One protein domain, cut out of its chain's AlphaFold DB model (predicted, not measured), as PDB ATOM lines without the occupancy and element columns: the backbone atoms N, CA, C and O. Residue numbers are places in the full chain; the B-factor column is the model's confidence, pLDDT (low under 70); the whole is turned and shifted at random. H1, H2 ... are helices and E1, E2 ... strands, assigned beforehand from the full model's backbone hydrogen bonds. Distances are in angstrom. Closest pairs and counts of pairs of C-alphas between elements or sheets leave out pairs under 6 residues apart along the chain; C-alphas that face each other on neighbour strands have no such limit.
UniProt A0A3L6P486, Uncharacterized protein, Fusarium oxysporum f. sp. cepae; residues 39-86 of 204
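This is residues 39 to 86 of the 204 residues of an uncharacterized protein of Fusarium oxysporum f. sp. cepae (UniProt A0A3L6P486). A long, narrow ribbon of two antiparallel strands, E1 and E2, makes one end of a rod, and a wide loop of residues 52 to 74 makes the other. The very short helix H1 sits where E1 gives way to this loop, and the chain folds back through the loop into E2, which runs beside E1 toward the end where the printed part began. The printed part has 48 residues, with two named strands and one named helix in the order E1, H1, E2; the sheet has the order E1, E2, and the class is mostly strand. The whole is only just extended, close to loose, with a radius of gyration of the C-alphas of 14.5 A and spans of 50 by 19 by 10 A.

E1 holds residues 39 to 47 and begins with C-alpha 39 at (149.580, 110.054, 152.666); its first and last C-alphas are 25.1 A apart. H1 follows as residues 48 to 51, with C-alpha 48 at (145.799, 103.686, 127.820), and is 5.3 A from first to last C-alpha. Residues 52 to 74 hold no named element. E2, the longest strand, holds residues 75 to 85, is 27.4 A from first to last C-alpha, and ends with C-alpha 85 at (145.116, 113.727, 155.293).

E1 and E2 are antiparallel neighbours, with 156 degrees between their N-to-C directions. Their C-alphas 39 and 84 face each other at 4.9 A, and C-alphas 47 and 75 face each other at 4.5 A. Within hydrogen-bond range across the pair are, among others, N 40 and O 83 at 2.9 A and N 76 and O 46 at 2.8 A. A tight link, with 0 residues between them, joins E1 to H1. The closest C-alphas of H1 and E2 are those of Lys 48 and Thr 75, 4.7 A apart, while the centres of H1 and E2 are 15.4 A apart. H1 is too short for any pair of O i and N i+4 inside it; its 1 pair of O i and N i+3 is within hydrogen-bond range.

The two C-alphas farthest apart are those of Asn 63 and Pro 86, at 50.4 A. The first and last printed C-alphas, of Leu 39 and Pro 86, are 9.1 A apart. The printed part has no cut. The link from H1 to E2 is long, with 23 residues, and its C-alphas lie 4 to 20 A from the mean of the C-alphas. The mean pLDDT of the printed part is 83.3, and residues 70 to 71 are under 70.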
ATOM      1  N   LEU A  39     149.413 109.836 154.097       84.69
ATOM      2  CA  LEU A  39     149.580 110.054 152.666       84.69
ATOM      3  C   LEU A  39     148.817 108.956 151.927       84.69
ATOM      4  O   LEU A  39     149.079 107.772 152.134       84.69
ATOM      5  N   ARG A  40     147.881 109.337 151.056       86.12
ATOM      6  CA  ARG A  40     147.160 108.402 150.181       86.12
ATOM      7  C   ARG A  40     147.469 108.699 148.726       86.12
ATOM      8  O   ARG A  40     147.368 109.842 148.292       86.12
ATOM      9  N   ALA A  41     147.832 107.672 147.964       87.44
ATOM     10  CA  ALA A  41     147.970 107.797 146.519       87.44
ATOM     11  C   ALA A  41     146.580 107.943 145.883       87.44
ATOM     12  O   ALA A  41     145.674 107.159 146.164       87.44
ATOM     13  N   VAL A  42     146.423 108.940 145.017       90.38
ATOM     14  CA  VAL A  42     145.241 109.097 144.169       90.38
ATOM     15  C   VAL A  42     145.519 108.341 142.880       90.38
ATOM     16  O   VAL A  42     146.298 108.796 142.043       90.38
ATOM     17  N   ILE A  43     144.917 107.161 142.755       92.19
ATOM     18  CA  ILE A  43     145.010 106.322 141.560       92.19
ATOM     19  C   ILE A  43     143.793 106.615 140.684       92.19
ATOM     20  O   ILE A  43     142.668 106.675 141.177       92.19
ATOM     21  N   SER A  44     144.011 106.842 139.393       89.44
ATOM     22  CA  SER A  44     142.939 107.090 138.430       89.44
ATOM     23  C   SER A  44     143.130 106.237 137.185       89.44
ATOM     24  O   SER A  44     144.240 106.131 136.663       89.44
ATOM     25  N   SER A  45     142.031 105.659 136.702       92.38
ATOM     26  CA  SER A  45     141.984 104.915 135.447       92.38
ATOM     27  C   SER A  45     141.977 105.899 134.281       92.38
ATOM     28  O   SER A  45     140.969 106.552 134.007       92.38
ATOM     29  N   VAL A  46     143.112 106.038 133.604       89.38
ATOM     30  CA  VAL A  46     143.299 106.985 132.498       89.38
ATOM     31  C   VAL A  46     143.381 106.257 131.153       89.38
ATOM     32  O   VAL A  46     143.725 105.075 131.122       89.38
ATOM     33  N   PRO A  47     143.066 106.914 130.019       88.06
ATOM     34  CA  PRO A  47     143.102 106.270 128.709       88.06
ATOM     35  C   PRO A  47     144.489 105.712 128.381       88.06
ATOM     36  O   PRO A  47     145.471 106.456 128.303       88.06
ATOM     37  N   LYS A  48     144.552 104.403 128.120       84.50
ATOM     38  CA  LYS A  48     145.799 103.686 127.820       84.50
ATOM     39  C   LYS A  48     146.536 104.291 126.622       84.50
ATOM     40  O   LYS A  48     147.751 104.410 126.636       84.50
ATOM     41  N   ALA A  49     145.786 104.754 125.622       80.25
ATOM     42  CA  ALA A  49     146.319 105.376 124.411       80.25
ATOM     43  C   ALA A  49     147.235 106.589 124.662       80.25
ATOM     44  O   ALA A  49     148.092 106.880 123.833       80.25
ATOM     45  N   LEU A  50     147.030 107.306 125.770       83.50
ATOM     46  CA  LEU A  50     147.755 108.538 126.082       83.50
ATOM     47  C   LEU A  50     148.801 108.348 127.179       83.50
ATOM     48  O   LEU A  50     149.821 109.029 127.173       83.50
ATOM     49  N   TRP A  51     148.522 107.460 128.131       86.56
ATOM     50  CA  TRP A  51     149.254 107.392 129.392       86.56
ATOM     51  C   TRP A  51     150.035 106.095 129.596       86.56
ATOM     52  O   TRP A  51     150.856 106.017 130.508       86.56
ATOM     53  N   ASP A  52     149.792 105.075 128.773       85.88
ATOM     54  CA  ASP A  52     150.584 103.849 128.804       85.88
ATOM     55  C   ASP A  52     151.943 104.055 128.125       85.88
ATOM     56  O   ASP A  52     152.194 105.039 127.420       85.88
ATOM     57  N   ARG A  53     152.848 103.100 128.328       85.44
ATOM     58  CA  ARG A  53     154.170 103.111 127.714       85.44
ATOM     59  C   ARG A  53     154.048 103.187 126.191       85.44
ATOM     60  O   ARG A  53     153.490 102.298 125.550       85.44
ATOM     61  N   TYR A  54     154.660 104.218 125.615       85.81
ATOM     62  CA  TYR A  54     154.709 104.393 124.171       85.81
ATOM     63  C   TYR A  54     155.469 103.247 123.483       85.81
ATOM     64  O   TYR A  54     156.604 102.924 123.849       85.81
ATOM     65  N   ASP A  55     154.845 102.665 122.457       84.75
ATOM     66  CA  ASP A  55     155.419 101.642 121.586       84.75
ATOM     67  C   ASP A  55     155.377 102.137 120.127       84.75
ATOM     68  O   ASP A  55     154.300 102.183 119.522       84.75
ATOM     69  N   PRO A  56     156.534 102.474 119.524       84.75
ATOM     70  CA  PRO A  56     156.602 102.980 118.155       84.75
ATOM     71  C   PRO A  56     156.079 102.014 117.085       84.75
ATOM     72  O   PRO A  56     155.879 102.435 115.943       84.75
ATOM     73  N   SER A  57     155.938 100.719 117.387       82.62
ATOM     74  CA  SER A  57     155.386  99.725 116.453       82.62
ATOM     75  C   SER A  57     153.856  99.764 116.386       82.62
ATOM     76  O   SER A  57     153.270  99.313 115.405       82.62
ATOM     77  N   LYS A  58     153.219 100.352 117.403       79.06
ATOM     78  CA  LYS A  58     151.762 100.427 117.565       79.06
ATOM     79  C   LYS A  58     151.204 101.821 117.292       79.06
ATOM     80  O   LYS A  58     150.001 102.023 117.445       79.06
ATOM     81  N   ASP A  59     152.061 102.746 116.864       81.38
ATOM     82  CA  ASP A  59     151.709 104.123 116.543       81.38
ATOM     83  C   ASP A  59     150.689 104.181 115.383       81.38
ATOM     84  O   ASP A  59     150.949 103.625 114.305       81.38
ATOM     85  N   PRO A  60     149.528 104.840 115.566       79.56
ATOM     86  CA  PRO A  60     148.531 105.018 114.511       79.56
ATOM     87  C   PRO A  60     149.068 105.744 113.268       79.56
ATOM     88  O   PRO A  60     148.535 105.524 112.180       79.56
ATOM     89  N   SER A  61     150.154 106.524 113.371       82.12
ATOM     90  CA  SER A  61     150.833 107.132 112.213       82.12
ATOM     91  C   SER A  61     151.357 106.095 111.207       82.12
ATOM     92  O   SER A  61     151.539 106.402 110.029       82.12
ATOM     93  N   LYS A  62     151.545 104.841 111.645       81.00
ATOM     94  CA  LYS A  62     152.002 103.705 110.830       81.00
ATOM     95  C   LYS A  62     150.868 102.766 110.402       81.00
ATOM     96  O   LYS A  62     151.121 101.598 110.121       81.00
ATOM     97  N   ASN A  63     149.621 103.247 110.357       74.69
ATOM     98  CA  ASN A  63     148.413 102.453 110.069       74.69
ATOM     99  C   ASN A  63     148.120 101.336 111.094       74.69
ATOM    100  O   ASN A  63     147.425 100.364 110.789       74.69
ATOM    101  N   SER A  64     148.613 101.474 112.327       76.56
ATOM    102  CA  SER A  64     148.259 100.580 113.433       76.56
ATOM    103  C   SER A  64     146.817 100.826 113.894       76.56
ATOM    104  O   SER A  64     146.418 101.963 114.142       76.56
ATOM    105  N   ARG A  65     146.039  99.750 114.072       76.25
ATOM    106  CA  ARG A  65     144.694  99.783 114.685       76.25
ATOM    107  C   ARG A  65     144.700  99.414 116.168       76.25
ATOM    108  O   ARG A  65     143.641  99.237 116.754       76.25
ATOM    109  N   TYR A  66     145.879  99.311 116.777       75.75
ATOM    110  CA  TYR A  66     146.038  98.815 118.144       75.75
ATOM    111  C   TYR A  66     145.277  99.644 119.192       75.75
ATOM    112  O   TYR A  66     144.770  99.095 120.160       75.75
ATOM    113  N   LEU A  67     145.142 100.959 118.989       71.56
ATOM    114  CA  LEU A  67     144.363 101.831 119.883       71.56
ATOM    115  C   LEU A  67     142.841 101.647 119.759       71.56
ATOM    116  O   LEU A  67     142.100 102.116 120.616       71.56
ATOM    117  N   LEU A  68     142.385 101.004 118.682       75.38
ATOM    118  CA  LEU A  68     140.980 100.704 118.398       75.38
ATOM    119  C   LEU A  68     140.642  99.236 118.679       75.38
ATOM    120  O   LEU A  68     139.523  98.812 118.403       75.38
ATOM    121  N   ASP A  69     141.610  98.457 119.165       73.75
ATOM    122  CA  ASP A  69     141.423  97.048 119.468       73.75
ATOM    123  C   ASP A  69     140.533  96.906 120.716       73.75
ATOM    124  O   ASP A  69     140.933  97.329 121.804       73.75
ATOM    125  N   PRO A  70     139.321  96.331 120.594       68.38
ATOM    126  CA  PRO A  70     138.444  96.112 121.740       68.38
ATOM    127  C   PRO A  70     138.941  94.970 122.640       68.38
ATOM    128  O   PRO A  70     138.379  94.746 123.711       68.38
ATOM    129  N   SER A  71     139.967  94.218 122.218       68.38
ATOM    130  CA  SER A  71     140.534  93.113 122.984       68.38
ATOM    131  C   SER A  71     141.568  93.610 124.004       68.38
ATOM    132  O   SER A  71     142.782  93.514 123.848       68.38
ATOM    133  N   GLY A  72     141.070  94.168 125.108       72.44
ATOM    134  CA  GLY A  72     141.890  94.524 126.265       72.44
ATOM    135  C   GLY A  72     141.328  95.684 127.083       72.44
ATOM    136  O   GLY A  72     140.352  96.320 126.688       72.44
ATOM    137  N   PRO A  73     141.933  95.985 128.245       77.19
ATOM    138  CA  PRO A  73     141.536  97.138 129.041       77.19
ATOM    139  C   PRO A  73     141.876  98.439 128.296       77.19
ATOM    140  O   PRO A  73     143.032  98.684 127.945       77.19
ATOM    141  N   ALA A  74     140.861  99.280 128.071       81.69
ATOM    142  CA  ALA A  74     140.990 100.590 127.418       81.69
ATOM    143  C   ALA A  74     141.672 101.651 128.308       81.69
ATOM    144  O   ALA A  74     142.087 102.714 127.835       81.69
ATOM    145  N   THR A  75     141.801 101.362 129.602       87.31
ATOM    146  CA  THR A  75     142.368 102.249 130.618       87.31
ATOM    147  C   THR A  75     143.538 101.593 131.342       87.31
ATOM    148  O   THR A  75     143.627 100.368 131.424       87.31
ATOM    149  N   VAL A  76     144.424 102.422 131.887       89.19
ATOM    150  CA  VAL A  76     145.511 102.030 132.787       89.19
ATOM    151  C   VAL A  76     145.374 102.806 134.094       89.19
ATOM    152  O   VAL A  76     145.087 104.003 134.079       89.19
ATOM    153  N   ASP A  77     145.553 102.123 135.219       92.38
ATOM    154  CA  ASP A  77     145.527 102.754 136.535       92.38
ATOM    155  C   ASP A  77     146.888 103.383 136.825       92.38
ATOM    156  O   ASP A  77     147.897 102.684 136.931       92.38
ATOM    157  N   LEU A  78     146.917 104.709 136.954       88.88
ATOM    158  CA  LEU A  78     148.126 105.454 137.288       88.88
ATOM    159  C   LEU A  78     147.926 106.293 138.542       88.88
ATOM    160  O   LEU A  78     146.844 106.812 138.811       88.88
ATOM    161  N   MET A  79     149.007 106.441 139.305       90.31
ATOM    162  CA  MET A  79     149.069 107.383 140.413       90.31
ATOM    163  C   MET A  79     149.131 108.806 139.849       90.31
ATOM    164  O   MET A  79     150.169 109.247 139.364       90.31
ATOM    165  N   MET A  80     148.007 109.516 139.921       89.31
ATOM    166  CA  MET A  80     147.853 110.877 139.402       89.31
ATOM    167  C   MET A  80     148.100 111.950 140.465       89.31
ATOM    168  O   MET A  80     148.214 113.129 140.143       89.31
ATOM    169  N   GLY A  81     148.187 111.563 141.738       87.62
ATOM    170  CA  GLY A  81     148.450 112.508 142.812       87.62
ATOM    171  C   GLY A  81     148.627 111.864 144.178       87.62
ATOM    172  O   GLY A  81     148.572 110.643 144.336       87.62
ATOM    173  N   VAL A  82     148.832 112.721 145.175       89.94
ATOM    174  CA  VAL A  82     148.929 112.351 146.588       89.94
ATOM    175  C   VAL A  82     147.975 113.233 147.378       89.94
ATOM    176  O   VAL A  82     148.012 114.455 147.260       89.94
ATOM    177  N   GLN A  83     147.131 112.614 148.196       87.00
ATOM    178  CA  GLN A  83     146.289 113.293 149.165       87.00
ATOM    179  C   GLN A  83     146.951 113.220 150.542       87.00
ATOM    180  O   GLN A  83     147.225 112.132 151.051       87.00
ATOM    181  N   LEU A  84     147.187 114.386 151.138       86.94
ATOM    182  CA  LEU A  84     147.650 114.517 152.513       86.94
ATOM    183  C   LEU A  84     146.430 114.667 153.429       86.94
ATOM    184  O   LEU A  84     145.656 115.611 153.274       86.94
ATOM    185  N   ILE A  85     146.247 113.737 154.362       85.94
ATOM    186  CA  ILE A  85     145.116 113.727 155.293       85.94
ATOM    187  C   ILE A  85     145.635 114.104 156.683       85.94
ATOM    188  O   ILE A  85     146.516 113.412 157.212       85.94
ATOM    189  N   PRO A  86     145.126 115.201 157.275       82.75
ATOM    190  CA  PRO A  86     145.501 115.581 158.624       82.75
ATOM    191  C   PRO A  86     144.964 114.559 159.633       82.75
ATOM    192  O   PRO A  86     143.919 113.947 159.395       82.75
TER     193      PRO A  86